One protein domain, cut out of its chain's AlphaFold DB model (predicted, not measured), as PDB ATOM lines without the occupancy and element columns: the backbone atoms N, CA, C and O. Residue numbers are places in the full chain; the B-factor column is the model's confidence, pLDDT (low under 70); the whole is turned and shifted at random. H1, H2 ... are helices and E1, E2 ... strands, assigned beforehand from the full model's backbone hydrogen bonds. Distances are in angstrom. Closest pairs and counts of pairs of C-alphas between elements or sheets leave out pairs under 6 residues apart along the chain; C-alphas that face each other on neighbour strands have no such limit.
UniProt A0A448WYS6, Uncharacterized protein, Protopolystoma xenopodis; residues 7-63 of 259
ATOM      1  N   ASP A   7     278.752 -72.080   2.900       96.00
ATOM      2  CA  ASP A   7     279.519 -72.829   3.907       96.00
ATOM      3  C   ASP A   7     280.873 -73.286   3.355       96.00
ATOM      4  O   ASP A   7     281.921 -72.948   3.898       96.00
ATOM      5  N   ALA A   8     280.873 -73.890   2.161       96.00
ATOM      6  CA  ALA A   8     282.102 -74.289   1.476       96.00
ATOM      7  C   ALA A   8     283.051 -73.107   1.184       96.00
ATOM      8  O   ALA A   8     284.269 -73.272   1.134       96.00
ATOM      9  N   ALA A   9     282.518 -71.901   0.964       96.25
ATOM     10  CA  ALA A   9     283.340 -70.712   0.753       96.25
ATOM     11  C   ALA A   9     283.946 -70.195   2.061       96.25
ATOM     12  O   ALA A   9     285.088 -69.735   2.054       96.25
ATOM     13  N   THR A  10     283.186 -70.276   3.152       96.81
ATOM     14  CA  THR A  10     283.648 -69.943   4.500       96.81
ATOM     15  C   THR A  10     284.774 -70.878   4.917       96.81
ATOM     16  O   THR A  10     285.839 -70.397   5.293       96.81
ATOM     17  N   ASP A  11     284.606 -72.188   4.734       97.25
ATOM     18  CA  ASP A  11     285.644 -73.174   5.050       97.25
ATOM     19  C   ASP A  11     286.905 -72.941   4.211       97.25
ATOM     20  O   ASP A  11     288.015 -72.865   4.741       97.25
ATOM     21  N   ALA A  12     286.750 -72.722   2.900       96.62
ATOM     22  CA  ALA A  12     287.875 -72.409   2.020       96.62
ATOM     23  C   ALA A  12     288.602 -71.114   2.424       96.62
ATOM     24  O   ALA A  12     289.832 -71.057   2.358       96.62
ATOM     25  N   LYS A  13     287.866 -70.083   2.868       97.50
ATOM     26  CA  LYS A  13     288.442 -68.837   3.394       97.50
ATOM     27  C   LYS A  13     289.240 -69.109   4.669       97.50
ATOM     28  O   LYS A  13     290.403 -68.718   4.733       97.50
ATOM     29  N   CYS A  14     288.655 -69.811   5.639       97.88
ATOM     30  CA  CYS A  14     289.320 -70.164   6.893       97.88
ATOM     31  C   CYS A  14     290.615 -70.949   6.642       97.88
ATOM     32  O   CYS A  14     291.660 -70.613   7.198       97.88
ATOM     33  N   HIS A  15     290.576 -71.941   5.750       98.19
ATOM     34  CA  HIS A  15     291.761 -72.707   5.365       98.19
ATOM     35  C   HIS A  15     292.840 -71.846   4.696       98.19
ATOM     36  O   HIS A  15     294.026 -72.015   4.988       98.19
ATOM     37  N   LEU A  16     292.453 -70.922   3.812       98.25
ATOM     38  CA  LEU A  16     293.396 -70.015   3.158       98.25
ATOM     39  C   LEU A  16     294.071 -69.081   4.171       98.25
ATOM     40  O   LEU A  16     295.291 -68.928   4.133       98.25
ATOM     41  N   GLU A  17     293.302 -68.489   5.085       98.50
ATOM     42  CA  GLU A  17     293.837 -67.605   6.124       98.50
ATOM     43  C   GLU A  17     294.766 -68.353   7.082       98.50
ATOM     44  O   GLU A  17     295.840 -67.852   7.410       98.50
ATOM     45  N   GLN A  18     294.391 -69.566   7.498       98.44
ATOM     46  CA  GLN A  18     295.238 -70.398   8.350       98.44
ATOM     47  C   GLN A  18     296.581 -70.688   7.675       98.44
ATOM     48  O   GLN A  18     297.632 -70.454   8.272       98.44
ATOM     49  N   ARG A  19     296.559 -71.085   6.397       98.31
ATOM     50  CA  ARG A  19     297.783 -71.292   5.616       98.31
ATOM     51  C   ARG A  19     298.628 -70.020   5.534       98.31
ATOM     52  O   ARG A  19     299.838 -70.079   5.718       98.31
ATOM     53  N   GLN A  20     298.015 -68.860   5.302       98.25
ATOM     54  CA  GLN A  20     298.740 -67.584   5.259       98.25
ATOM     55  C   GLN A  20     299.414 -67.251   6.597       98.25
ATOM     56  O   GLN A  20     300.558 -66.787   6.599       98.25
ATOM     57  N   ARG A  21     298.750 -67.516   7.733       98.19
ATOM     58  CA  ARG A  21     299.338 -67.342   9.074       98.19
ATOM     59  C   ARG A  21     300.522 -68.278   9.288       98.19
ATOM     60  O   ARG A  21     301.561 -67.835   9.775       98.19
ATOM     61  N   GLU A  22     300.386 -69.540   8.897       98.44
ATOM     62  CA  GLU A  22     301.459 -70.531   8.985       98.44
ATOM     63  C   GLU A  22     302.662 -70.137   8.125       98.44
ATOM     64  O   GLU A  22     303.782 -70.100   8.626       98.44
ATOM     65  N   GLU A  23     302.451 -69.746   6.868       97.19
ATOM     66  CA  GLU A  23     303.541 -69.285   6.008       97.19
ATOM     67  C   GLU A  23     304.200 -68.003   6.544       97.19
ATOM     68  O   GLU A  23     305.416 -67.844   6.451       97.19
ATOM     69  N   ALA A  24     303.428 -67.067   7.105       96.81
ATOM     70  CA  ALA A  24     303.979 -65.869   7.736       96.81
ATOM     71  C   ALA A  24     304.815 -66.213   8.981       96.81
ATOM     72  O   ALA A  24     305.886 -65.633   9.173       96.81
ATOM     73  N   ARG A  25     304.365 -67.182   9.793       97.62
ATOM     74  CA  ARG A  25     305.128 -67.721  10.929       97.62
ATOM     75  C   ARG A  25     306.440 -68.342  10.452       97.62
ATOM     76  O   ARG A  25     307.491 -67.959  10.952       97.62
ATOM     77  N   LEU A  26     306.391 -69.208   9.439       98.06
ATOM     78  CA  LEU A  26     307.576 -69.855   8.868       98.06
ATOM     79  C   LEU A  26     308.572 -68.838   8.294       98.06
ATOM     80  O   LEU A  26     309.771 -68.972   8.514       98.06
ATOM     81  N   ARG A  27     308.103 -67.781   7.615       97.69
ATOM     82  CA  ARG A  27     308.979 -66.694   7.130       97.69
ATOM     83  C   ARG A  27     309.653 -65.950   8.277       97.69
ATOM     84  O   ARG A  27     310.844 -65.655   8.188       97.69
ATOM     85  N   ARG A  28     308.910 -65.670   9.355       97.12
ATOM     86  CA  ARG A  28     309.451 -65.027  10.558       97.12
ATOM     87  C   ARG A  28     310.522 -65.900  11.214       97.12
ATOM     88  O   ARG A  28     311.592 -65.394  11.529       97.12
ATOM     89  N   GLU A  29     310.260 -67.196  11.358       97.69
ATOM     90  CA  GLU A  29     311.204 -68.176  11.915       97.69
ATOM     91  C   GLU A  29     312.458 -68.323  11.047       97.69
ATOM     92  O   GLU A  29     313.574 -68.324  11.559       97.69
ATOM     93  N   ALA A  30     312.292 -68.335   9.723       97.81
ATOM     94  CA  ALA A  30     313.390 -68.354   8.763       97.81
ATOM     95  C   ALA A  30     314.118 -67.002   8.619       97.81
ATOM     96  O   ALA A  30     315.091 -66.918   7.869       97.81
ATOM     97  N   LYS A  31     313.655 -65.938   9.295       97.38
ATOM     98  CA  LYS A  31     314.148 -64.551   9.157       97.38
ATOM     99  C   LYS A  31     314.162 -64.052   7.704       97.38
ATOM    100  O   LYS A  31     315.001 -63.241   7.320       97.38
ATOM    101  N   GLN A  32     313.227 -64.533   6.888       96.94
ATOM    102  CA  GLN A  32     313.096 -64.145   5.487       96.94
ATOM    103  C   GLN A  32     312.093 -62.999   5.336       96.94
ATOM    104  O   GLN A  32     310.998 -63.026   5.903       96.94
ATOM    105  N   ARG A  33     312.445 -61.995   4.528       94.38
ATOM    106  CA  ARG A  33     311.523 -60.921   4.144       94.38
ATOM    107  C   ARG A  33     310.552 -61.436   3.078       94.38
ATOM    108  O   ARG A  33     310.936 -62.184   2.185       94.38
ATOM    109  N   TRP A  34     309.290 -61.017   3.153       95.25
ATOM    110  CA  TRP A  34     308.347 -61.244   2.060       95.25
ATOM    111  C   TRP A  34     308.702 -60.359   0.859       95.25
ATOM    112  O   TRP A  34     308.755 -59.135   0.983       95.25
ATOM    113  N   GLU A  35     308.921 -60.983  -0.299       94.38
ATOM    114  CA  GLU A  35     309.216 -60.291  -1.553       94.38
ATOM    115  C   GLU A  35     308.083 -60.500  -2.573       94.38
ATOM    116  O   GLU A  35     307.838 -61.632  -3.007       94.38
ATOM    117  N   PRO A  36     307.379 -59.433  -2.995       94.00
ATOM    118  CA  PRO A  36     306.326 -59.540  -4.002       94.00
ATOM    119  C   PRO A  36     306.897 -59.951  -5.361       94.00
ATOM    120  O   PRO A  36     307.745 -59.258  -5.903       94.00
ATOM    121  N   VAL A  37     306.405 -61.037  -5.961       93.81
ATOM    122  CA  VAL A  37     307.012 -61.652  -7.163       93.81
ATOM    123  C   VAL A  37     307.111 -60.690  -8.357       93.81
ATOM    124  O   VAL A  37     308.140 -60.642  -9.035       93.81
ATOM    125  N   HIS A  38     306.064 -59.900  -8.605       94.06
ATOM    126  CA  HIS A  38     305.959 -59.041  -9.793       94.06
ATOM    127  C   HIS A  38     305.998 -57.542  -9.493       94.06
ATOM    128  O   HIS A  38     305.850 -56.731 -10.396       94.06
ATOM    129  N   PHE A  39     306.191 -57.136  -8.244       95.56
ATOM    130  CA  PHE A  39     306.226 -55.718  -7.898       95.56
ATOM    131  C   PHE A  39     307.510 -55.416  -7.163       95.56
ATOM    132  O   PHE A  39     307.868 -56.109  -6.216       95.56
ATOM    133  N   GLN A  40     308.229 -54.405  -7.632       95.00
ATOM    134  CA  GLN A  40     309.409 -53.892  -6.963       95.00
ATOM    135  C   GLN A  40     309.066 -52.601  -6.244       95.00
ATOM    136  O   GLN A  40     308.393 -51.738  -6.804       95.00
ATOM    137  N   ASP A  41     309.558 -52.491  -5.023       94.88
ATOM    138  CA  ASP A  41     309.522 -51.254  -4.264       94.88
ATOM    139  C   ASP A  41     310.568 -50.280  -4.837       94.88
ATOM    140  O   ASP A  41     311.750 -50.622  -4.942       94.88
ATOM    141  N   GLN A  42     310.131 -49.100  -5.271       94.56
ATOM    142  CA  GLN A  42     310.979 -48.002  -5.732       94.56
ATOM    143  C   GLN A  42     310.648 -46.740  -4.936       94.56
ATOM    144  O   GLN A  42     309.756 -45.974  -5.308       94.56
ATOM    145  N   ALA A  43     311.407 -46.526  -3.857       91.94
ATOM    146  CA  ALA A  43     311.299 -45.426  -2.894       91.94
ATOM    147  C   ALA A  43     309.924 -45.306  -2.209       91.94
ATOM    148  O   ALA A  43     309.810 -45.577  -1.019       91.94
ATOM    149  N   TYR A  44     308.898 -44.902  -2.958       91.75
ATOM    150  CA  TYR A  44     307.523 -44.700  -2.490       91.75
ATOM    151  C   TYR A  44     306.471 -45.298  -3.436       91.75
ATOM    152  O   TYR A  44     305.275 -45.136  -3.208       91.75
ATOM    153  N   ASN A  45     306.898 -45.963  -4.513       94.50
ATOM    154  CA  ASN A  45     306.015 -46.507  -5.538       94.50
ATOM    155  C   ASN A  45     306.289 -47.992  -5.767       94.50
ATOM    156  O   ASN A  45     307.435 -48.434  -5.794       94.50
ATOM    157  N   TRP A  46     305.227 -48.751  -6.030       95.19
ATOM    158  CA  TRP A  46     305.340 -50.130  -6.489       95.19
ATOM    159  C   TRP A  46     305.372 -50.160  -8.011       95.19
ATOM    160  O   TRP A  46     304.364 -49.919  -8.673       95.19
ATOM    161  N   VAL A  47     306.533 -50.480  -8.573       95.00
ATOM    162  CA  VAL A  47     306.696 -50.616 -10.019       95.00
ATOM    163  C   VAL A  47     306.458 -52.066 -10.411       95.00
ATOM    164  O   VAL A  47     307.065 -52.991  -9.866       95.00
ATOM    165  N   TYR A  48     305.547 -52.270 -11.362       94.94
ATOM    166  CA  TYR A  48     305.230 -53.590 -11.891       94.94
ATOM    167  C   TYR A  48     306.409 -54.113 -12.720       94.94
ATOM    168  O   TYR A  48     306.578 -53.775 -13.894       94.94
ATOM    169  N   ARG A  49     307.242 -54.942 -12.088       88.69
ATOM    170  CA  ARG A  49     308.324 -55.666 -12.748       88.69
ATOM    171  C   ARG A  49     307.717 -56.898 -13.413       88.69
ATOM    172  O   ARG A  49     307.029 -57.682 -12.773       88.69
ATOM    173  N   TRP A  50     307.997 -57.093 -14.695       87.69
ATOM    174  CA  TRP A  50     307.434 -58.175 -15.518       87.69
ATOM    175  C   TRP A  50     305.946 -58.026 -15.866       87.69
ATOM    176  O   TRP A  50     305.104 -58.816 -15.415       87.69
ATOM    177  N   PRO A  51     305.632 -57.057 -16.751       89.75
ATOM    178  CA  PRO A  51     304.304 -56.894 -17.312       89.75
ATOM    179  C   PRO A  51     303.703 -58.201 -17.825       89.75
ATOM    180  O   PRO A  51     304.398 -59.044 -18.393       89.75
ATOM    181  N   LEU A  52     302.386 -58.358 -17.663       91.19
ATOM    182  CA  LEU A  52     301.682 -59.577 -18.074       91.19
ATOM    183  C   LEU A  52     301.907 -59.872 -19.566       91.19
ATOM    184  O   LEU A  52     302.098 -61.025 -19.930       91.19
ATOM    185  N   VAL A  53     301.976 -58.825 -20.396       91.56
ATOM    186  CA  VAL A  53     302.271 -58.922 -21.834       91.56
ATOM    187  C   VAL A  53     303.596 -59.643 -22.091       91.56
ATOM    188  O   VAL A  53     303.638 -60.556 -22.908       91.56
ATOM    189  N   HIS A  54     304.658 -59.307 -21.352       88.81
ATOM    190  CA  HIS A  54     305.950 -59.990 -21.480       88.81
ATOM    191  C   HIS A  54     305.865 -61.452 -21.033       88.81
ATOM    192  O   HIS A  54     306.441 -62.323 -21.679       88.81
ATOM    193  N   ARG A  55     305.113 -61.743 -19.963       91.56
ATOM    194  CA  ARG A  55     304.942 -63.119 -19.467       91.56
ATOM    195  C   ARG A  55     304.173 -63.997 -20.453       91.56
ATOM    196  O   ARG A  55     304.572 -65.129 -20.691       91.56
ATOM    197  N   ILE A  56     303.117 -63.466 -21.066       93.00
ATOM    198  CA  ILE A  56     302.359 -64.173 -22.108       93.00
ATOM    199  C   ILE A  56     303.224 -64.370 -23.360       93.00
ATOM    200  O   ILE A  56     303.249 -65.466 -23.911       93.00
ATOM    201  N   ALA A  57     303.968 -63.345 -23.790       90.12
ATOM    202  CA  ALA A  57     304.863 -63.450 -24.943       90.12
ATOM    203  C   ALA A  57     305.940 -64.526 -24.743       90.12
ATOM    204  O   ALA A  57     306.215 -65.284 -25.666       90.12
ATOM    205  N   GLN A  58     306.498 -64.647 -23.535       85.44
ATOM    206  CA  GLN A  58     307.438 -65.718 -23.203       85.44
ATOM    207  C   GLN A  58     306.763 -67.083 -23.191       85.44
ATOM    208  O   GLN A  58     307.248 -67.985 -23.853       85.44
ATOM    209  N   LEU A  59     305.613 -67.242 -22.530       86.00
ATOM    210  CA  LEU A  59     304.881 -68.516 -22.543       86.00
ATOM    211  C   LEU A  59     304.566 -68.992 -23.971       86.00
ATOM    212  O   LEU A  59     304.646 -70.184 -24.255       86.00
ATOM    213  N   ASN A  60     304.269 -68.058 -24.876       84.38
ATOM    214  CA  ASN A  60     303.975 -68.359 -26.274       84.38
ATOM    215  C   ASN A  60     305.238 -68.530 -27.144       84.38
ATOM    216  O   ASN A  60     305.194 -69.250 -28.140       84.38
ATOM    217  N   GLY A  61     306.351 -67.875 -26.796       67.25
ATOM    218  CA  GLY A  61     307.626 -67.915 -27.524       67.25
ATOM    219  C   GLY A  61     308.549 -69.069 -27.117       67.25
ATOM    220  O   GLY A  61     309.281 -69.588 -27.953       67.25
ATOM    221  N   SER A  62     308.458 -69.552 -25.876       59.41
ATOM    222  CA  SER A  62     309.258 -70.671 -25.348       59.41
ATOM    223  C   SER A  62     308.873 -72.045 -25.919       59.41
ATOM    224  O   SER A  62     309.434 -73.055 -25.513       59.41
ATOM    225  N   SER A  63     307.904 -72.106 -26.838       57.41
ATOM    226  CA  SER A  63     307.409 -73.342 -27.453       57.41
ATOM    227  C   SER A  63     308.097 -73.702 -28.781       57.41
ATOM    228  O   SER A  63     307.719 -74.722 -29.363       57.41
TER     229      SER A  63
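AT A GLANCE: This is residues 7 to 63 of the 259 residues of an uncharacterized protein of Protopolystoma xenopodis (UniProt A0A448WYS6). An open arch: the long helix H1 stands free on one side, the short helix H2 on the other, and a small two-stranded hairpin, E1 and E2, sits between them along the chain. The printed part has 57 residues, in the order H1, E1, E2, H2, mostly helix, with one antiparallel sheet, E1 - E2. It is extended, with a radius of gyration of the C-alphas of 16.7 A and spans of 39 by 33 by 23 A.

IN THESE COORDINATES: H1, residues 7 to 29, begins at C-alpha 7 (279.519, -72.829, 3.907) and is 33.0 A long. E1 is residues 39 to 42, 9.3 A, and E2 residues 45 to 48, 9.5 A. H2, residues 52 to 61, 13.9 A, ends at C-alpha 61 (307.626, -67.915, -27.524).

HOW THE PARTS SIT: H1 is apart from E2 and H2. E1 and E2 form a hairpin, antiparallel at 144 degrees; N 40 and O 47 are 2.9 A apart, within hydrogen-bond range. E1 and H2 are apart. In H1 and H2 every O i to N i+4 pair is within hydrogen-bond range.

THE WHOLE: The C-alphas farthest apart, of Asp 7 and Ala 43, are 42.5 A apart. The printed part has no cut and no long link. Residues 61 to 63 have pLDDT under 70.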